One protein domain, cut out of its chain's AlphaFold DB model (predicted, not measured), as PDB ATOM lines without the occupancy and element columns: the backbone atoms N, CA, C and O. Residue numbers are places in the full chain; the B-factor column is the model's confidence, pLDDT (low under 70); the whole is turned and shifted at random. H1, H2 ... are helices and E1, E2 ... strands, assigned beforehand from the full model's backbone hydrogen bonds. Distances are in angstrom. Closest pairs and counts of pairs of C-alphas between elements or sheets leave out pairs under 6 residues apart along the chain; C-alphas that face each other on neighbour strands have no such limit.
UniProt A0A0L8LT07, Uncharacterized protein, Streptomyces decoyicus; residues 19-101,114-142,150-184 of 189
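This is residues 19 to 101, 114 to 142 and 150 to 184 of the 189 residues of an uncharacterized protein of Streptomyces decoyicus (UniProt A0A0L8LT07). A long twisted ribbon of two antiparallel strands, E6 and E7, runs most of the length of a rod, with short parts packed along it. Near one end E1 lies beside E6 and the hairpin E4 and E5 beside E7, with H1 packed on that hairpin; toward the other end E2 lies beside E6, and H3 only grazes the sheet. The printed part has 147 residues, with named elements in the order H1, E1, E2, E3, E4, E5, H2, E6, E7, H3; the class is mixed, helices and strands. The sheet is branched and its neighbour pairs are antiparallel. The whole is loose, with a radius of gyration of the C-alphas of 21.3 A and spans of 70 by 28 by 21 A.

H1, residues 19 to 26, precedes E1, residues 32 to 39, by a tight link. E1 is the antiparallel neighbour of E6, residues 118 to 137; N 35 and O 134 are 2.8 A apart, within hydrogen-bond range. E2, residues 49 to 56, is on the same side of E6, with N 55 and O 120 at 2.8 A. E3, residues 63 to 65, pairs with no named strand. E4, residues 82 to 85, forms a hairpin with E5, residues 88 to 90; N 90 and O 83 are 3.0 A apart. H1 is on the branched sheet, and its closest C-alphas to E5 are Thr 26 and Val 90, 4.6 A apart. H2, residues 98 to 101, is not on the sheet. E7, residues 153 to 173, lies on the other side of E6 from E1 and E2, with N 129 and O 162 at 2.8 A. E4 is its antiparallel neighbour too, with N 163 and O 82 at 2.8 A. H3, residues 176 to 182, only grazes the sheet with residues 178 to 182. Every O i to N i+4 pair is within hydrogen-bond range in H1 and H3; H2 is too short for such a pair.

H1 begins at C-alpha 19, (-27.429, 27.598, -53.569). E1 measures 19.8 A and E2 18.6 A from first to last C-alpha. E6 measures 51.3 A and bends by 72 degrees at residue 134. E7 measures 55.3 A, ends at C-alpha 173, (-8.778, 61.231, -20.064), and bends by 62 degrees at residue 156.

The C-alphas of Pro 141 and Gly 184, the two farthest apart, are 70.5 A apart. Residues 102 to 113 and 143 to 149 are not printed; the gaps are 28.4 A and 8.2 A. The link from E3 to E4 is long. Mean pLDDT of the printed part is 72.0, with residues 67 to 101 among those under 70.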
ATOM      1  N   ASP A  19     -26.569  28.088 -54.653       73.06
ATOM      2  CA  ASP A  19     -27.429  27.598 -53.569       73.06
ATOM      3  C   ASP A  19     -27.118  26.136 -53.236       73.06
ATOM      4  O   ASP A  19     -26.964  25.779 -52.070       73.06
ATOM      5  N   THR A  20     -26.932  25.304 -54.263       77.06
ATOM      6  CA  THR A  20     -26.537  23.897 -54.103       77.06
ATOM      7  C   THR A  20     -25.137  23.770 -53.505       77.06
ATOM      8  O   THR A  20     -24.906  22.923 -52.643       77.06
ATOM      9  N   LEU A  21     -24.197  24.623 -53.926       75.25
ATOM     10  CA  LEU A  21     -22.861  24.680 -53.334       75.25
ATOM     11  C   LEU A  21     -22.917  25.108 -51.859       75.25
ATOM     12  O   LEU A  21     -22.267  24.485 -51.023       75.25
ATOM     13  N   ASN A  22     -23.711  26.130 -51.530       71.69
ATOM     14  CA  ASN A  22     -23.888  26.586 -50.151       71.69
ATOM     15  C   ASN A  22     -24.495  25.488 -49.274       71.69
ATOM     16  O   ASN A  22     -23.957  25.205 -48.206       71.69
ATOM     17  N   GLU A  23     -25.568  24.832 -49.722       75.38
ATOM     18  CA  GLU A  23     -26.198  23.723 -48.998       75.38
ATOM     19  C   GLU A  23     -25.202  22.585 -48.746       75.38
ATOM     20  O   GLU A  23     -25.136  22.051 -47.641       75.38
ATOM     21  N   PHE A  24     -24.388  22.253 -49.749       77.06
ATOM     22  CA  PHE A  24     -23.383  21.201 -49.650       77.06
ATOM     23  C   PHE A  24     -22.236  21.535 -48.686       77.06
ATOM     24  O   PHE A  24     -21.703  20.639 -48.035       77.06
ATOM     25  N   LEU A  25     -21.829  22.800 -48.594       74.94
ATOM     26  CA  LEU A  25     -20.728  23.222 -47.726       74.94
ATOM     27  C   LEU A  25     -21.183  23.548 -46.291       74.94
ATOM     28  O   LEU A  25     -20.368  23.491 -45.373       74.94
ATOM     29  N   THR A  26     -22.468  23.855 -46.074       70.12
ATOM     30  CA  THR A  26     -23.000  24.329 -44.778       70.12
ATOM     31  C   THR A  26     -22.918  23.296 -43.650       70.12
ATOM     32  O   THR A  26     -22.693  23.656 -42.495       70.12
ATOM     33  N   ASP A  27     -23.078  22.013 -43.958       69.62
ATOM     34  CA  ASP A  27     -23.043  20.904 -42.994       69.62
ATOM     35  C   ASP A  27     -21.840  19.972 -43.198       69.62
ATOM     36  O   ASP A  27     -21.756  18.915 -42.577       69.62
ATOM     37  N   CYS A  28     -20.867  20.399 -44.006       70.88
ATOM     38  CA  CYS A  28     -19.687  19.610 -44.336       70.88
ATOM     39  C   CYS A  28     -18.748  19.358 -43.142       70.88
ATOM     40  O   CYS A  28     -17.925  18.452 -43.187       70.88
ATOM     41  N   GLY A  29     -18.867  20.111 -42.047       67.62
ATOM     42  CA  GLY A  29     -18.164  19.772 -40.808       67.62
ATOM     43  C   GLY A  29     -16.635  19.786 -40.935       67.62
ATOM     44  O   GLY A  29     -16.041  20.659 -41.567       67.62
ATOM     45  N   ASP A  30     -16.012  18.795 -40.307       67.88
ATOM     46  CA  ASP A  30     -14.568  18.565 -40.222       67.88
ATOM     47  C   ASP A  30     -13.947  17.966 -41.492       67.88
ATOM     48  O   ASP A  30     -12.726  18.005 -41.648       67.88
ATOM     49  N   VAL A  31     -14.761  17.449 -42.420       72.00
ATOM     50  CA  VAL A  31     -14.273  16.956 -43.720       72.00
ATOM     51  C   VAL A  31     -14.055  18.080 -44.732       72.00
ATOM     52  O   VAL A  31     -13.432  17.858 -45.767       72.00
ATOM     53  N   CYS A  32     -14.519  19.295 -44.436       75.19
ATOM     54  CA  CYS A  32     -14.210  20.467 -45.235       75.19
ATOM     55  C   CYS A  32     -13.062  21.291 -44.647       75.19
ATOM     56  O   CYS A  32     -13.013  21.585 -43.452       75.19
ATOM     57  N   SER A  33     -12.190  21.778 -45.524       75.50
ATOM     58  CA  SER A  33     -11.202  22.801 -45.209       75.50
ATOM     59  C   SER A  33     -11.378  24.019 -46.118       75.50
ATOM     60  O   SER A  33     -11.654  23.898 -47.311       75.50
ATOM     61  N   PHE A  34     -11.225  25.218 -45.551       75.81
ATOM     62  CA  PHE A  34     -11.215  26.469 -46.305       75.81
ATOM     63  C   PHE A  34      -9.829  27.101 -46.244       75.81
ATOM     64  O   PHE A  34      -9.301  27.387 -45.169       75.81
ATOM     65  N   THR A  35      -9.240  27.342 -47.412       76.12
ATOM     66  CA  THR A  35      -7.979  28.068 -47.558       76.12
ATOM     67  C   THR A  35      -8.264  29.441 -48.142       76.12
ATOM     68  O   THR A  35      -8.539  29.569 -49.333       76.12
ATOM     69  N   GLN A  36      -8.181  30.484 -47.318       74.81
ATOM     70  CA  GLN A  36      -8.325  31.854 -47.797       74.81
ATOM     71  C   GLN A  36      -7.199  32.213 -48.780       74.81
ATOM     72  O   GLN A  36      -6.022  31.999 -48.498       74.81
ATOM     73  N   THR A  37      -7.565  32.820 -49.906       79.50
ATOM     74  CA  THR A  37      -6.632  33.333 -50.922       79.50
ATOM     75  C   THR A  37      -6.647  34.859 -51.016       79.50
ATOM     76  O   THR A  37      -5.691  35.446 -51.520       79.50
ATOM     77  N   GLY A  38      -7.682  35.523 -50.492       74.44
ATOM     78  CA  GLY A  38      -7.762  36.981 -50.459       74.44
ATOM     79  C   GLY A  38      -8.928  37.514 -49.630       74.44
ATOM     80  O   GLY A  38      -9.753  36.758 -49.117       74.44
ATOM     81  N   TRP A  39      -8.988  38.834 -49.476       80.56
ATOM     82  CA  TRP A  39     -10.138  39.530 -48.896       80.56
ATOM     83  C   TRP A  39     -11.004  40.112 -50.013       80.56
ATOM     84  O   TRP A  39     -10.480  40.739 -50.929       80.56
ATOM     85  N   ALA A  40     -12.317  39.943 -49.901       76.12
ATOM     86  CA  ALA A  40     -13.307  40.392 -50.875       76.12
ATOM     87  C   ALA A  40     -14.191  41.491 -50.275       76.12
ATOM     88  O   ALA A  40     -15.400  41.349 -50.150       76.12
ATOM     89  N   GLY A  41     -13.571  42.594 -49.853       77.56
ATOM     90  CA  GLY A  41     -14.276  43.751 -49.302       77.56
ATOM     91  C   GLY A  41     -13.668  44.280 -48.012       77.56
ATOM     92  O   GLY A  41     -12.611  43.825 -47.556       77.56
ATOM     93  N   GLU A  42     -14.335  45.273 -47.440       81.69
ATOM     94  CA  GLU A  42     -13.953  45.899 -46.177       81.69
ATOM     95  C   GLU A  42     -14.461  45.095 -44.978       81.69
ATOM     96  O   GLU A  42     -15.438  44.350 -45.062       81.69
ATOM     97  N   ALA A  43     -13.753  45.222 -43.857       81.75
ATOM     98  CA  ALA A  43     -14.189  44.656 -42.594       81.75
ATOM     99  C   ALA A  43     -15.396  45.440 -42.070       81.75
ATOM    100  O   ALA A  43     -15.356  46.667 -42.000       81.75
ATOM    101  N   LYS A  44     -16.449  44.733 -41.664       84.94
ATOM    102  CA  LYS A  44     -17.570  45.306 -40.930       84.94
ATOM    103  C   LYS A  44     -17.413  44.982 -39.457       84.94
ATOM    104  O   LYS A  44     -17.494  43.826 -39.052       84.94
ATOM    105  N   GLU A  45     -17.228  46.020 -38.665       85.62
ATOM    106  CA  GLU A  45     -17.184  45.905 -37.214       85.62
ATOM    107  C   GLU A  45     -18.604  45.924 -36.649       85.62
ATOM    108  O   GLU A  45     -19.459  46.702 -37.079       85.62
ATOM    109  N   GLY A  46     -18.865  45.027 -35.708       85.75
ATOM    110  CA  GLY A  46     -20.048  45.061 -34.869       85.75
ATOM    111  C   GLY A  46     -19.823  45.913 -33.623       85.75
ATOM    112  O   GLY A  46     -18.813  46.599 -33.475       85.75
ATOM    113  N   THR A  47     -20.791  45.864 -32.714       90.19
ATOM    114  CA  THR A  47     -20.759  46.646 -31.477       90.19
ATOM    115  C   THR A  47     -19.634  46.162 -30.554       90.19
ATOM    116  O   THR A  47     -19.636  44.983 -30.186       90.19
ATOM    117  N   PRO A  48     -18.701  47.042 -30.143       85.56
ATOM    118  CA  PRO A  48     -17.697  46.717 -29.137       85.56
ATOM    119  C   PRO A  48     -18.344  46.317 -27.809       85.56
ATOM    120  O   PRO A  48     -19.283  46.969 -27.348       85.56
ATOM    121  N   THR A  49     -17.832  45.262 -27.184       84.81
ATOM    122  CA  THR A  49     -18.222  44.831 -25.839       84.81
ATOM    123  C   THR A  49     -17.039  45.002 -24.905       84.81
ATOM    124  O   THR A  49     -15.984  44.416 -25.137       84.81
ATOM    125  N   LYS A  50     -17.213  45.782 -23.835       83.94
ATOM    126  CA  LYS A  50     -16.158  45.978 -22.838       83.94
ATOM    127  C   LYS A  50     -15.841  44.656 -22.138       83.94
ATOM    128  O   LYS A  50     -16.741  44.003 -21.609       83.94
ATOM    129  N   LEU A  51     -14.566  44.288 -22.134       78.31
ATOM    130  CA  LEU A  51     -14.023  43.151 -21.406       78.31
ATOM    131  C   LEU A  51     -13.456  43.617 -20.066       78.31
ATOM    132  O   LEU A  51     -12.566  44.466 -20.019       78.31
ATOM    133  N   GLY A  52     -13.947  43.015 -18.987       73.69
ATOM    134  CA  GLY A  52     -13.498  43.317 -17.633       73.69
ATOM    135  C   GLY A  52     -13.851  44.731 -17.162       73.69
ATOM    136  O   GLY A  52     -14.707  45.423 -17.724       73.69
ATOM    137  N   SER A  53     -13.196  45.137 -16.077       82.75
ATOM    138  CA  SER A  53     -13.385  46.449 -15.458       82.75
ATOM    139  C   SER A  53     -12.461  47.505 -16.062       82.75
ATOM    140  O   SER A  53     -11.409  47.206 -16.626       82.75
ATOM    141  N   GLU A  54     -12.851  48.767 -15.922       88.38
ATOM    142  CA  GLU A  54     -11.987  49.892 -16.269       88.38
ATOM    143  C   GLU A  54     -10.778  49.970 -15.326       88.38
ATOM    144  O   GLU A  54     -10.884  49.682 -14.133       88.38
ATOM    145  N   ARG A  55      -9.634  50.395 -15.864       87.25
ATOM    146  CA  ARG A  55      -8.398  50.606 -15.117       87.25
ATOM    147  C   ARG A  55      -8.076  52.087 -15.038       87.25
ATOM    148  O   ARG A  55      -7.886  52.748 -16.056       87.25
ATOM    149  N   ASP A  56      -7.936  52.579 -13.820       90.69
ATOM    150  CA  ASP A  56      -7.703  53.990 -13.551       90.69
ATOM    151  C   ASP A  56      -6.209  54.229 -13.299       90.69
ATOM    152  O   ASP A  56      -5.628  53.639 -12.387       90.69
ATOM    153  N   ASN A  57      -5.566  55.110 -14.073       91.25
ATOM    154  CA  ASN A  57      -4.235  55.600 -13.723       91.25
ATOM    155  C   ASN A  57      -4.346  56.869 -12.872       91.25
ATOM    156  O   ASN A  57      -4.317  57.988 -13.382       91.25
ATOM    157  N   CYS A  58      -4.445  56.678 -11.562       91.19
ATOM    158  CA  CYS A  58      -4.482  57.759 -10.578       91.19
ATOM    159  C   CYS A  58      -3.095  58.247 -10.124       91.19
ATOM    160  O   CYS A  58      -3.009  59.055  -9.203       91.19
ATOM    161  N   THR A  59      -2.014  57.751 -10.731       89.00
ATOM    162  CA  THR A  59      -0.639  58.108 -10.357       89.00
ATOM    163  C   THR A  59      -0.108  59.263 -11.208       89.00
ATOM    164  O   THR A  59      -0.758  59.698 -12.160       89.00
ATOM    165  N   THR A  60       1.089  59.762 -10.886       88.69
ATOM    166  CA  THR A  60       1.807  60.756 -11.703       88.69
ATOM    167  C   THR A  60       2.641  60.138 -12.822       88.69
ATOM    168  O   THR A  60       3.162  60.878 -13.652       88.69
ATOM    169  N   GLU A  61       2.746  58.809 -12.876       90.25
ATOM    170  CA  GLU A  61       3.565  58.084 -13.847       90.25
ATOM    171  C   GLU A  61       2.701  57.289 -14.838       90.25
ATOM    172  O   GLU A  61       1.562  56.929 -14.532       90.25
ATOM    173  N   PRO A  62       3.198  56.992 -16.050       86.75
ATOM    174  CA  PRO A  62       2.508  56.094 -16.966       86.75
ATOM    175  C   PRO A  62       2.342  54.691 -16.368       86.75
ATOM    176  O   PRO A  62       3.294  54.095 -15.870       86.75
ATOM    177  N   LEU A  63       1.136  54.137 -16.475       84.31
ATOM    178  CA  LEU A  63       0.813  52.797 -15.993       84.31
ATOM    179  C   LEU A  63       0.779  51.824 -17.179       84.31
ATOM    180  O   LEU A  63      -0.017  52.051 -18.095       84.31
ATOM    181  N   PRO A  64       1.589  50.749 -17.195       83.44
ATOM    182  CA  PRO A  64       1.491  49.716 -18.223       83.44
ATOM    183  C   PRO A  64       0.072  49.148 -18.296       83.44
ATOM    184  O   PRO A  64      -0.517  48.811 -17.269       83.44
ATOM    185  N   PHE A  65      -0.474  49.060 -19.506       78.94
ATOM    186  CA  PHE A  65      -1.815  48.541 -19.746       78.94
ATOM    187  C   PHE A  65      -1.871  47.831 -21.095       78.94
ATOM    188  O   PHE A  65      -1.443  48.364 -22.124       78.94
ATOM    189  N   SER A  66      -2.365  46.599 -21.094       72.31
ATOM    190  CA  SER A  66      -2.355  45.740 -22.274       72.31
ATOM    191  C   SER A  66      -3.548  44.795 -22.299       72.31
ATOM    192  O   SER A  66      -4.277  44.662 -21.323       72.31
ATOM    193  N   GLU A  67      -3.714  44.081 -23.411       64.50
ATOM    194  CA  GLU A  67      -4.751  43.051 -23.557       64.50
ATOM    195  C   GLU A  67      -4.672  41.948 -22.489       64.50
ATOM    196  O   GLU A  67      -5.689  41.331 -22.188       64.50
ATOM    197  N   ALA A  68      -3.500  41.715 -21.880       61.81
ATOM    198  CA  ALA A  68      -3.345  40.753 -20.787       61.81
ATOM    199  C   ALA A  68      -4.120  41.150 -19.517       61.81
ATOM    200  O   ALA A  68      -4.364  40.299 -18.668       61.81
ATOM    201  N   ASP A  69      -4.512  42.422 -19.394       57.47
ATOM    202  CA  ASP A  69      -5.342  42.922 -18.298       57.47
ATOM    203  C   ASP A  69      -6.846  42.664 -18.529       57.47
ATOM    204  O   ASP A  69      -7.664  42.998 -17.674       57.47
ATOM    205  N   ALA A  70      -7.239  42.073 -19.665       58.53
ATOM    206  CA  ALA A  70      -8.607  41.611 -19.861       58.53
ATOM    207  C   ALA A  70      -8.889  40.420 -18.926       58.53
ATOM    208  O   ALA A  70      -8.364  39.321 -19.126       58.53
ATOM    209  N   GLU A  71      -9.757  40.617 -17.929       50.81
ATOM    210  CA  GLU A  71     -10.354  39.524 -17.156       50.81
ATOM    211  C   GLU A  71     -11.250  38.696 -18.086       50.81
ATOM    212  O   GLU A  71     -12.444  38.945 -18.254       50.81
ATOM    213  N   THR A  72     -10.650  37.716 -18.753       46.59
ATOM    214  CA  THR A  72     -11.381  36.680 -19.473       46.59
ATOM    215  C   THR A  72     -11.727  35.605 -18.453       46.59
ATOM    216  O   THR A  72     -10.842  34.965 -17.887       46.59
ATOM    217  N   ASN A  73     -13.017  35.439 -18.155       36.19
ATOM    218  CA  ASN A  73     -13.493  34.348 -17.310       36.19
ATOM    219  C   ASN A  73     -13.151  33.017 -17.988       36.19
ATOM    220  O   ASN A  73     -13.927  32.516 -18.790       36.19
ATOM    221  N   GLY A  74     -11.969  32.484 -17.682       30.80
ATOM    222  CA  GLY A  74     -11.596  31.090 -17.864       30.80
ATOM    223  C   GLY A  74     -11.892  30.496 -19.235       30.80
ATOM    224  O   GLY A  74     -12.491  29.439 -19.283       30.80
ATOM    225  N   GLU A  75     -11.459  31.127 -20.319       27.14
ATOM    226  CA  GLU A  75     -11.271  30.475 -21.615       27.14
ATOM    227  C   GLU A  75     -10.387  31.412 -22.434       27.14
ATOM    228  O   GLU A  75     -10.750  32.558 -22.695       27.14
ATOM    229  N   THR A  76      -9.178  30.947 -22.765       34.41
ATOM    230  CA  THR A  76      -8.302  31.529 -23.795       34.41
ATOM    231  C   THR A  76      -9.143  32.215 -24.854       34.41
ATOM    232  O   THR A  76      -9.974  31.519 -25.425       34.41
ATOM    233  N   THR A  77      -8.957  33.521 -25.092       35.56
ATOM    234  CA  THR A  77      -9.677  34.302 -26.108       35.56
ATOM    235  C   THR A  77      -9.839  33.473 -27.376       35.56
ATOM    236  O   THR A  77      -8.921  33.346 -28.191       35.56
ATOM    237  N   THR A  78     -10.996  32.827 -27.489       37.75
ATOM    238  CA  THR A  78     -11.260  31.899 -28.571       37.75
ATOM    239  C   THR A  78     -11.550  32.783 -29.757       37.75
ATOM    240  O   THR A  78     -12.546  33.510 -29.789       37.75
ATOM    241  N   ILE A  79     -10.651  32.756 -30.733       39.94
ATOM    242  CA  ILE A  79     -10.903  33.347 -32.038       39.94
ATOM    243  C   ILE A  79     -11.940  32.434 -32.688       39.94
ATOM    244  O   ILE A  79     -11.612  31.468 -33.371       39.94
ATOM    245  N   GLY A  80     -13.206  32.691 -32.358       43.41
ATOM    246  CA  GLY A  80     -14.352  32.018 -32.939       43.41
ATOM    247  C   GLY A  80     -14.446  32.454 -34.387       43.41
ATOM    248  O   GLY A  80     -14.807  33.596 -34.665       43.41
ATOM    249  N   LEU A  81     -14.049  31.563 -35.287       47.31
ATOM    250  CA  LEU A  81     -14.096  31.790 -36.721       47.31
ATOM    251  C   LEU A  81     -15.385  31.183 -37.242       47.31
ATOM    252  O   LEU A  81     -15.510  29.967 -37.340       47.31
ATOM    253  N   GLY A  82     -16.360  32.051 -37.493       51.50
ATOM    254  CA  GLY A  82     -17.643  31.674 -38.075       51.50
ATOM    255  C   GLY A  82     -17.645  31.975 -39.565       51.50
ATOM    256  O   GLY A  82     -17.232  33.067 -39.963       51.50
ATOM    257  N   PHE A  83     -18.120  31.034 -40.377       51.28
ATOM    258  CA  PHE A  83     -18.277  31.235 -41.812       51.28
ATOM    259  C   PHE A  83     -19.756  31.335 -42.172       51.28
ATOM    260  O   PHE A  83     -20.579  30.561 -41.683       51.28
ATOM    261  N   THR A  84     -20.088  32.265 -43.060       53.44
ATOM    262  CA  THR A  84     -21.404  32.296 -43.707       53.44
ATOM    263  C   THR A  84     -21.190  32.190 -45.207       53.44
ATOM    264  O   THR A  84     -20.550  33.050 -45.818       53.44
ATOM    265  N   LEU A  85     -21.714  31.119 -45.795       54.25
ATOM    266  CA  LEU A  85     -21.754  30.918 -47.237       54.25
ATOM    267  C   LEU A  85     -23.158  31.310 -47.712       54.25
ATOM    268  O   LEU A  85     -24.143  30.624 -47.439       54.25
ATOM    269  N   GLY A  86     -23.276  32.476 -48.353       58.97
ATOM    270  CA  GLY A  86     -24.583  33.047 -48.696       58.97
ATOM    271  C   GLY A  86     -25.405  33.439 -47.456       58.97
ATOM    272  O   GLY A  86     -24.897  34.122 -46.575       58.97
ATOM    273  N   ASN A  87     -26.678  33.022 -47.394       46.06
ATOM    274  CA  ASN A  87     -27.603  33.333 -46.286       46.06
ATOM    275  C   ASN A  87     -27.627  32.261 -45.173       46.06
ATOM    276  O   ASN A  87     -28.435  32.368 -44.249       46.06
ATOM    277  N   ALA A  88     -26.793  31.221 -45.262       46.03
ATOM    278  CA  ALA A  88     -26.793  30.107 -44.319       46.03
ATOM    279  C   ALA A  88     -25.565  30.171 -43.387       46.03
ATOM    280  O   ALA A  88     -24.430  30.189 -43.873       46.03
ATOM    281  N   PRO A  89     -25.758  30.208 -42.054       45.25
ATOM    282  CA  PRO A  89     -24.651  30.104 -41.114       45.25
ATOM    283  C   PRO A  89     -24.074  28.686 -41.161       45.25
ATOM    284  O   PRO A  89     -24.780  27.713 -40.894       45.25
ATOM    285  N   VAL A  90     -22.787  28.566 -41.476       47.72
ATOM    286  CA  VAL A  90     -22.061  27.293 -41.441       47.72
ATOM    287  C   VAL A  90     -21.608  27.074 -40.000       47.72
ATOM    288  O   VAL A  90     -20.796  27.836 -39.479       47.72
ATOM    289  N   GLN A  91     -22.153  26.058 -39.321       39.28
ATOM    290  CA  GLN A  91     -21.768  25.737 -37.933       39.28
ATOM    291  C   GLN A  91     -20.468  24.929 -37.822       39.28
ATOM    292  O   GLN A  91     -19.995  24.658 -36.720       39.28
ATOM    293  N   ALA A  92     -19.861  24.561 -38.947       39.31
ATOM    294  CA  ALA A  92     -18.548  23.951 -38.956       39.31
ATOM    295  C   ALA A  92     -17.476  25.036 -38.835       39.31
ATOM    296  O   ALA A  92     -17.407  25.935 -39.670       39.31
ATOM    297  N   ALA A  93     -16.610  24.931 -37.830       47.44
ATOM    298  CA  ALA A  93     -15.262  25.461 -37.952       47.44
ATOM    299  C   ALA A  93     -14.502  24.454 -38.839       47.44
ATOM    300  O   ALA A  93     -14.056  23.438 -38.298       47.44
ATOM    301  N   PRO A  94     -14.391  24.644 -40.177       46.81
ATOM    302  CA  PRO A  94     -13.500  23.810 -40.989       46.81
ATOM    303  C   PRO A  94     -12.119  23.799 -40.333       46.81
ATOM    304  O   PRO A  94     -11.798  24.741 -39.619       46.81
ATOM    305  N   SER A  95     -11.272  22.789 -40.536       49.53
ATOM    306  CA  SER A  95      -9.933  22.797 -39.928       49.53
ATOM    307  C   SER A  95      -9.135  24.015 -40.422       49.53
ATOM    308  O   SER A  95      -8.571  24.021 -41.519       49.53
ATOM    309  N   ILE A  96      -9.133  25.086 -39.637       51.19
ATOM    310  CA  ILE A  96      -8.541  26.358 -40.022       51.19
ATOM    311  C   ILE A  96      -7.043  26.283 -39.754       51.19
ATOM    312  O   ILE A  96      -6.615  25.946 -38.649       51.19
ATOM    313  N   GLN A  97      -6.217  26.650 -40.735       48.59
ATOM    314  CA  GLN A  97      -4.777  26.725 -40.513       48.59
ATOM    315  C   GLN A  97      -4.459  27.742 -39.402       48.59
ATOM    316  O   GLN A  97      -4.640  28.947 -39.570       48.59
ATOM    317  N   HIS A  98      -3.907  27.263 -38.281       39.41
ATOM    318  CA  HIS A  98      -3.473  28.075 -37.131       39.41
ATOM    319  C   HIS A  98      -2.605  29.293 -37.508       39.41
ATOM    320  O   HIS A  98      -2.601  30.298 -36.797       39.41
ATOM    321  N   ALA A  99      -1.847  29.222 -38.607       45.59
ATOM    322  CA  ALA A  99      -1.016  30.327 -39.084       45.59
ATOM    323  C   ALA A  99      -1.846  31.545 -39.532       45.59
ATOM    324  O   ALA A  99      -1.452  32.682 -39.273       45.59
ATOM    325  N   TRP A 100      -3.006  31.311 -40.146       50.50
ATOM    326  CA  TRP A 100      -3.914  32.369 -40.580       50.50
ATOM    327  C   TRP A 100      -4.590  33.056 -39.393       50.50
ATOM    328  O   TRP A 100      -4.550  34.282 -39.293       50.50
ATOM    329  N   VAL A 101      -5.093  32.257 -38.446       46.56
ATOM    330  CA  VAL A 101      -5.667  32.733 -37.178       46.56
ATOM    331  C   VAL A 101      -4.693  33.690 -36.494       46.56
ATOM    332  O   VAL A 101      -5.025  34.842 -36.232       46.56
ATOM    333  N   LEU A 114      -1.290  53.731 -19.966       85.31
ATOM    334  CA  LEU A 114      -2.230  54.779 -19.585       85.31
ATOM    335  C   LEU A 114      -1.444  55.955 -19.027       85.31
ATOM    336  O   LEU A 114      -0.612  55.784 -18.136       85.31
ATOM    337  N   LYS A 115      -1.708  57.158 -19.527       88.88
ATOM    338  CA  LYS A 115      -1.113  58.375 -18.972       88.88
ATOM    339  C   LYS A 115      -1.720  58.689 -17.598       88.88
ATOM    340  O   LYS A 115      -2.835  58.247 -17.315       88.88
ATOM    341  N   PRO A 116      -1.020  59.474 -16.765       91.62
ATOM    342  CA  PRO A 116      -1.579  60.031 -15.537       91.62
ATOM    343  C   PRO A 116      -2.959  60.654 -15.760       91.62
ATOM    344  O   PRO A 116      -3.138  61.508 -16.631       91.62
ATOM    345  N   GLY A 117      -3.942  60.229 -14.971       89.25
ATOM    346  CA  GLY A 117      -5.323  60.690 -15.064       89.25
ATOM    347  C   GLY A 117      -6.106  60.137 -16.257       89.25
ATOM    348  O   GLY A 117      -7.045  60.801 -16.697       89.25
ATOM    349  N   GLN A 118      -5.735  58.971 -16.792       92.00
ATOM    350  CA  GLN A 118      -6.508  58.260 -17.815       92.00
ATOM    351  C   GLN A 118      -7.229  57.037 -17.262       92.00
ATOM    352  O   GLN A 118      -6.724  56.344 -16.380       92.00
ATOM    353  N   ILE A 119      -8.389  56.756 -17.847       88.94
ATOM    354  CA  ILE A 119      -9.135  55.515 -17.662       88.94
ATOM    355  C   ILE A 119      -8.916  54.664 -18.907       88.94
ATOM    356  O   ILE A 119      -9.187  55.117 -20.021       88.94
ATOM    357  N   GLY A 120      -8.424  53.447 -18.713       87.88
ATOM    358  CA  GLY A 120      -8.284  52.427 -19.743       87.88
ATOM    359  C   GLY A 120      -9.363  51.362 -19.648       87.88
ATOM    360  O   GLY A 120      -9.851  51.057 -18.565       87.88
ATOM    361  N   TRP A 121      -9.729  50.770 -20.777       85.75
ATOM    362  CA  TRP A 121     -10.543  49.556 -20.818       85.75
ATOM    363  C   TRP A 121     -10.195  48.736 -22.053       85.75
ATOM    364  O   TRP A 121      -9.545  49.230 -22.976       85.75
ATOM    365  N   ILE A 122     -10.612  47.475 -22.060       81.31
ATOM    366  CA  ILE A 122     -10.448  46.592 -23.208       81.31
ATOM    367  C   ILE A 122     -11.811  46.391 -23.859       81.31
ATOM    368  O   ILE A 122     -12.785  46.138 -23.160       81.31
ATOM    369  N   ASP A 123     -11.883  46.482 -25.182       78.88
ATOM    370  CA  ASP A 123     -13.073  46.128 -25.955       78.88
ATOM    371  C   ASP A 123     -12.818  44.866 -26.784       78.88
ATOM    372  O   ASP A 123     -11.791  44.741 -27.451       78.88
ATOM    373  N   GLU A 124     -13.787  43.955 -26.799       79.94
ATOM    374  CA  GLU A 124     -13.919  42.903 -27.802       79.94
ATOM    375  C   GLU A 124     -14.841  43.395 -28.918       79.94
ATOM    376  O   GLU A 124     -16.004  43.725 -28.684       79.94
ATOM    377  N   VAL A 125     -14.333  43.435 -30.146       78.44
ATOM    378  CA  VAL A 125     -15.089  43.869 -31.321       78.44
ATOM    379  C   VAL A 125     -15.310  42.667 -32.237       78.44
ATOM    380  O   VAL A 125     -14.334  42.145 -32.787       78.44
ATOM    381  N   PRO A 126     -16.558  42.204 -32.431       79.50
ATOM    382  CA  PRO A 126     -16.847  41.218 -33.461       79.50
ATOM    383  C   PRO A 126     -16.673  41.869 -34.835       79.50
ATOM    384  O   PRO A 126     -17.131  42.985 -35.065       79.50
ATOM    385  N   VAL A 127     -16.015  41.181 -35.758       75.75
ATOM    386  CA  VAL A 127     -15.737  41.671 -37.106       75.75
ATOM    387  C   VAL A 127     -16.152  40.623 -38.112       75.75
ATOM    388  O   VAL A 127     -15.720  39.480 -38.022       75.75
ATOM    389  N   THR A 128     -16.944  41.028 -39.098       80.94
ATOM    390  CA  THR A 128     -17.301  40.195 -40.243       80.94
ATOM    391  C   THR A 128     -16.690  40.785 -41.502       80.94
ATOM    392  O   THR A 128     -16.842  41.974 -41.782       80.94
ATOM    393  N   ARG A 129     -15.995  39.966 -42.287       79.06
ATOM    394  CA  ARG A 129     -15.384  40.383 -43.546       79.06
ATOM    395  C   ARG A 129     -15.507  39.288 -44.591       79.06
ATOM    396  O   ARG A 129     -15.178  38.136 -44.326       79.06
ATOM    397  N   LYS A 130     -15.902  39.671 -45.801       81.94
ATOM    398  CA  LYS A 130     -15.890  38.783 -46.963       81.94
ATOM    399  C   LYS A 130     -14.465  38.396 -47.339       81.94
ATOM    400  O   LYS A 130     -13.587  39.252 -47.474       81.94
ATOM    401  N   ALA A 131     -14.249  37.113 -47.567       79.69
ATOM    402  CA  ALA A 131     -13.002  36.553 -48.051       79.69
ATOM    403  C   ALA A 131     -13.245  35.686 -49.279       79.69
ATOM    404  O   ALA A 131     -14.278  35.033 -49.389       79.69
ATOM    405  N   THR A 132     -12.257  35.645 -50.164       82.19
ATOM    406  CA  THR A 132     -12.196  34.678 -51.260       82.19
ATOM    407  C   THR A 132     -11.221  33.579 -50.875       82.19
ATOM    408  O   THR A 132     -10.162  33.852 -50.303       82.19
ATOM    409  N   GLY A 133     -11.553  32.333 -51.189       78.62
ATOM    410  CA  GLY A 133     -10.672  31.205 -50.930       78.62
ATOM    411  C   GLY A 133     -11.057  29.948 -51.684       78.62
ATOM    412  O   GLY A 133     -11.936  29.952 -52.548       78.62
ATOM    413  N   ASN A 134     -10.363  28.871 -51.347       81.56
ATOM    414  CA  ASN A 134     -10.573  27.553 -51.911       81.56
ATOM    415  C   ASN A 134     -11.143  26.639 -50.830       81.56
ATOM    416  O   ASN A 134     -10.534  26.490 -49.769       81.56
ATOM    417  N   TRP A 135     -12.290  26.024 -51.102       77.62
ATOM    418  CA  TRP A 135     -12.826  24.946 -50.279       77.62
ATOM    419  C   TRP A 135     -12.314  23.612 -50.786       77.62
ATOM    420  O   TRP A 135     -12.292  23.374 -51.993       77.62
ATOM    421  N   LYS A 136     -11.949  22.736 -49.861       78.81
ATOM    422  CA  LYS A 136     -11.618  21.346 -50.136       78.81
ATOM    423  C   LYS A 136     -12.480  20.449 -49.278       78.81
ATOM    424  O   LYS A 136     -12.674  20.741 -48.104       78.81
ATOM    425  N   VAL A 137     -12.974  19.372 -49.869       78.31
ATOM    426  CA  VAL A 137     -13.538  18.244 -49.135       78.31
ATOM    427  C   VAL A 137     -12.486  17.152 -49.129       78.31
ATOM    428  O   VAL A 137     -12.166  16.591 -50.178       78.31
ATOM    429  N   ASP A 138     -11.931  16.882 -47.956       70.31
ATOM    430  CA  ASP A 138     -10.951  15.832 -47.735       70.31
ATOM    431  C   ASP A 138     -11.671  14.563 -47.260       70.31
ATOM    432  O   ASP A 138     -12.524  14.592 -46.375       70.31
ATOM    433  N   GLY A 139     -11.342  13.408 -47.842       64.06
ATOM    434  CA  GLY A 139     -11.927  12.147 -47.398       64.06
ATOM    435  C   GLY A 139     -11.792  11.007 -48.397       64.06
ATOM    436  O   GLY A 139     -11.778  11.197 -49.611       64.06
ATOM    437  N   THR A 140     -11.705   9.787 -47.867       67.62
ATOM    438  CA  THR A 140     -11.886   8.576 -48.679       67.62
ATOM    439  C   THR A 140     -13.359   8.470 -49.066       67.62
ATOM    440  O   THR A 140     -14.194   8.702 -48.192       67.62
ATOM    441  N   PRO A 141     -13.700   8.089 -50.308       69.12
ATOM    442  CA  PRO A 141     -15.089   7.953 -50.700       69.12
ATOM    443  C   PRO A 141     -15.861   7.001 -49.793       69.12
ATOM    444  O   PRO A 141     -15.481   5.837 -49.645       69.12
ATOM    445  N   ARG A 142     -16.955   7.484 -49.199       68.19
ATOM    446  CA  ARG A 142     -17.893   6.647 -48.454       68.19
ATOM    447  C   ARG A 142     -19.316   6.895 -48.922       68.19
ATOM    448  O   ARG A 142     -19.765   8.035 -48.990       68.19
ATOM    449  N   TYR A 150     -18.553  11.648 -53.254       72.62
ATOM    450  CA  TYR A 150     -18.003  12.130 -54.520       72.62
ATOM    451  C   TYR A 150     -16.463  12.180 -54.552       72.62
ATOM    452  O   TYR A 150     -15.878  12.714 -55.491       72.62
ATOM    453  N   GLY A 151     -15.801  11.614 -53.540       71.81
ATOM    454  CA  GLY A 151     -14.354  11.707 -53.362       71.81
ATOM    455  C   GLY A 151     -13.872  13.131 -53.067       71.81
ATOM    456  O   GLY A 151     -14.672  13.985 -52.682       71.81
ATOM    457  N   PRO A 152     -12.559  13.388 -53.207       75.88
ATOM    458  CA  PRO A 152     -11.995  14.712 -52.981       75.88
ATOM    459  C   PRO A 152     -12.564  15.746 -53.957       75.88
ATOM    460  O   PRO A 152     -12.469  15.584 -55.175       75.88
ATOM    461  N   LEU A 153     -13.117  16.829 -53.415       80.19
ATOM    462  CA  LEU A 153     -13.654  17.953 -54.181       80.19
ATOM    463  C   LEU A 153     -12.883  19.226 -53.838       80.19
ATOM    464  O   LEU A 153     -12.543  19.451 -52.681       80.19
ATOM    465  N   GLU A 154     -12.641  20.076 -54.835       82.31
ATOM    466  CA  GLU A 154     -12.030  21.392 -54.642       82.31
ATOM    467  C   GLU A 154     -12.834  22.468 -55.375       82.31
ATOM    468  O   GLU A 154     -13.072  22.394 -56.584       82.31
ATOM    469  N   PHE A 155     -13.231  23.498 -54.633       79.38
ATOM    470  CA  PHE A 155     -13.968  24.648 -55.133       79.38
ATOM    471  C   PHE A 155     -13.101  25.888 -54.984       79.38
ATOM    472  O   PHE A 155     -12.818  26.335 -53.877       79.38
ATOM    473  N   ASN A 156     -12.671  26.448 -56.111       82.31
ATOM    474  CA  ASN A 156     -11.770  27.597 -56.145       82.31
ATOM    475  C   ASN A 156     -12.522  28.926 -56.251       82.31
ATOM    476  O   ASN A 156     -13.480  29.042 -57.019       82.31
ATOM    477  N   GLY A 157     -12.016  29.952 -55.566       76.00
ATOM    478  CA  GLY A 157     -12.537  31.317 -55.673       76.00
ATOM    479  C   GLY A 157     -13.929  31.501 -55.067       76.00
ATOM    480  O   GLY A 157     -14.691  32.341 -55.537       76.00
ATOM    481  N   VAL A 158     -14.270  30.702 -54.060       76.25
ATOM    482  CA  VAL A 158     -15.534  30.812 -53.331       76.25
ATOM    483  C   VAL A 158     -15.442  31.994 -52.375       76.25
ATOM    484  O   VAL A 158     -14.445  32.142 -51.660       76.25
ATOM    485  N   GLU A 159     -16.477  32.828 -52.361       76.81
ATOM    486  CA  GLU A 159     -16.620  33.882 -51.365       76.81
ATOM    487  C   GLU A 159     -17.352  33.366 -50.127       76.81
ATOM    488  O   GLU A 159     -18.377  32.698 -50.235       76.81
ATOM    489  N   SER A 160     -16.842  33.720 -48.953       73.25
ATOM    490  CA  SER A 160     -17.481  33.455 -47.667       73.25
ATOM    491  C   SER A 160     -17.350  34.678 -46.780       73.25
ATOM    492  O   SER A 160     -16.306  35.337 -46.778       73.25
ATOM    493  N   ASP A 161     -18.367  34.954 -45.975       73.25
ATOM    494  CA  ASP A 161     -18.180  35.835 -44.832       73.25
ATOM    495  C   ASP A 161     -17.338  35.102 -43.794       73.25
ATOM    496  O   ASP A 161     -17.567  33.923 -43.524       73.25
ATOM    497  N   ILE A 162     -16.358  35.803 -43.237       71.31
ATOM    498  CA  ILE A 162     -15.536  35.351 -42.123       71.31
ATOM    499  C   ILE A 162     -15.827  36.266 -40.951       71.31
ATOM    500  O   ILE A 162     -15.613  37.474 -41.041       71.31
ATOM    501  N   SER A 163     -16.276  35.686 -39.849       71.94
ATOM    502  CA  SER A 163     -16.455  36.385 -38.583       71.94
ATOM    503  C   SER A 163     -15.320  36.037 -37.632       71.94
ATOM    504  O   SER A 163     -14.995  34.867 -37.483       71.94
ATOM    505  N   TYR A 164     -14.711  37.039 -37.010       67.75
ATOM    506  CA  TYR A 164     -13.651  36.909 -36.010       67.75
ATOM    507  C   TYR A 164     -13.798  38.001 -34.946       67.75
ATOM    508  O   TYR A 164     -14.646  38.882 -35.061       67.75
ATOM    509  N   LYS A 165     -12.986  37.950 -33.891       70.25
ATOM    510  CA  LYS A 165     -12.986  38.945 -32.811       70.25
ATOM    511  C   LYS A 165     -11.648  39.678 -32.776       70.25
ATOM    512  O   LYS A 165     -10.603  39.047 -32.931       70.25
ATOM    513  N   ILE A 166     -11.690  40.994 -32.587       71.62
ATOM    514  CA  ILE A 166     -10.522  41.854 -32.354       71.62
ATOM    515  C   ILE A 166     -10.565  42.326 -30.903       71.62
ATOM    516  O   ILE A 166     -11.625  42.714 -30.420       71.62
ATOM    517  N   ILE A 167      -9.417  42.327 -30.230       72.25
ATOM    518  CA  ILE A 167      -9.249  42.933 -28.909       72.25
ATOM    519  C   ILE A 167      -8.646  44.328 -29.084       72.25
ATOM    520  O   ILE A 167      -7.706  44.519 -29.851       72.25
ATOM    521  N   ARG A 168      -9.207  45.335 -28.414       74.56
ATOM    522  CA  ARG A 168      -8.718  46.716 -28.479       74.56
ATOM    523  C   ARG A 168      -8.455  47.262 -27.099       74.56
ATOM    524  O   ARG A 168      -9.338  47.250 -26.251       74.56
ATOM    525  N   VAL A 169      -7.272  47.832 -26.925       77.19
ATOM    526  CA  VAL A 169      -6.970  48.681 -25.779       77.19
ATOM    527  C   VAL A 169      -7.531  50.072 -26.056       77.19
ATOM    528  O   VAL A 169      -7.141  50.723 -27.024       77.19
ATOM    529  N   GLN A 170      -8.446  50.523 -25.210       83.81
ATOM    530  CA  GLN A 170      -9.011  51.863 -25.241       83.81
ATOM    531  C   GLN A 170      -8.526  52.663 -24.041       83.81
ATOM    532  O   GLN A 170      -8.257  52.117 -22.968       83.81
ATOM    533  N   ALA A 171      -8.433  53.976 -24.222       88.12
ATOM    534  CA  ALA A 171      -8.124  54.904 -23.151       88.12
ATOM    535  C   ALA A 171      -8.792  56.253 -23.402       88.12
ATOM    536  O   ALA A 171      -8.912  56.702 -24.543       88.12
ATOM    537  N   ARG A 172      -9.173  56.930 -22.321       90.81
ATOM    538  CA  ARG A 172      -9.597  58.331 -22.357       90.81
ATOM    539  C   ARG A 172      -9.108  59.072 -21.125       90.81
ATOM    540  O   ARG A 172      -8.852  58.466 -20.087       90.81
ATOM    541  N   ASP A 173      -9.058  60.390 -21.221       91.94
ATOM    542  CA  ASP A 173      -8.778  61.231 -20.064       91.94
ATOM    543  C   ASP A 173      -9.963  61.212 -19.084       91.94
ATOM    544  O   ASP A 173     -11.135  61.226 -19.482       91.94
ATOM    545  N   MET A 174      -9.651  61.177 -17.790       91.31
ATOM    546  CA  MET A 174     -10.633  61.381 -16.730       91.31
ATOM    547  C   MET A 174     -11.151  62.815 -16.772       91.31
ATOM    548  O   MET A 174     -10.374  63.771 -16.887       91.31
ATOM    549  N   THR A 175     -12.453  62.974 -16.573       91.94
ATOM    550  CA  THR A 175     -13.034  64.282 -16.271       91.94
ATOM    551  C   THR A 175     -12.561  64.781 -14.895       91.94
ATOM    552  O   THR A 175     -12.095  63.985 -14.073       91.94
ATOM    553  N   PRO A 176     -12.657  66.092 -14.600       90.12
ATOM    554  CA  PRO A 176     -12.308  66.619 -13.280       90.12
ATOM    555  C   PRO A 176     -13.044  65.910 -12.132       90.12
ATOM    556  O   PRO A 176     -12.411  65.534 -11.148       90.12
ATOM    557  N   ASP A 177     -14.340  65.642 -12.296       90.06
ATOM    558  CA  ASP A 177     -15.146  64.946 -11.289       90.06
ATOM    559  C   ASP A 177     -14.730  63.477 -11.135       90.06
ATOM    560  O   ASP A 177     -14.695  62.947 -10.026       90.06
ATOM    561  N   GLU A 178     -14.344  62.810 -12.228       90.44
ATOM    562  CA  GLU A 178     -13.809  61.444 -12.183       90.44
ATOM    563  C   GLU A 178     -12.467  61.376 -11.463       90.44
ATOM    564  O   GLU A 178     -12.243  60.455 -10.685       90.44
ATOM    565  N   LYS A 179     -11.590  62.368 -11.645       88.25
ATOM    566  CA  LYS A 179     -10.337  62.439 -10.879       88.25
ATOM    567  C   LYS A 179     -10.620  62.545  -9.383       88.25
ATOM    568  O   LYS A 179      -9.970  61.876  -8.590       88.25
ATOM    569  N   VAL A 180     -11.615  63.333  -8.985       87.25
ATOM    570  CA  VAL A 180     -11.979  63.475  -7.568       87.25
ATOM    571  C   VAL A 180     -12.654  62.213  -7.028       87.25
ATOM    572  O   VAL A 180     -12.357  61.791  -5.920       87.25
ATOM    573  N   THR A 181     -13.554  61.591  -7.783       88.81
ATOM    574  CA  THR A 181     -14.347  60.451  -7.288       88.81
ATOM    575  C   THR A 181     -13.613  59.116  -7.370       88.81
ATOM    576  O   THR A 181     -13.776  58.282  -6.484       88.81
ATOM    577  N   ARG A 182     -12.787  58.911  -8.401       86.75
ATOM    578  CA  ARG A 182     -12.061  57.654  -8.651       86.75
ATOM    579  C   ARG A 182     -10.646  57.685  -8.086       86.75
ATOM    580  O   ARG A 182     -10.177  56.686  -7.556       86.75
ATOM    581  N   CYS A 183      -9.997  58.850  -8.120       85.94
ATOM    582  CA  CYS A 183      -8.650  59.043  -7.577       85.94
ATOM    583  C   CYS A 183      -8.632  59.814  -6.257       85.94
ATOM    584  O   CYS A 183      -7.558  60.221  -5.821       85.94
ATOM    585  N   GLY A 184      -9.788  60.005  -5.611       64.94
ATOM    586  CA  GLY A 184     -10.029  60.897  -4.468       64.94
ATOM    587  C   GLY A 184      -9.180  60.725  -3.210       64.94
ATOM    588  O   GLY A 184      -9.444  61.420  -2.240       64.94
TER     589      GLY A 184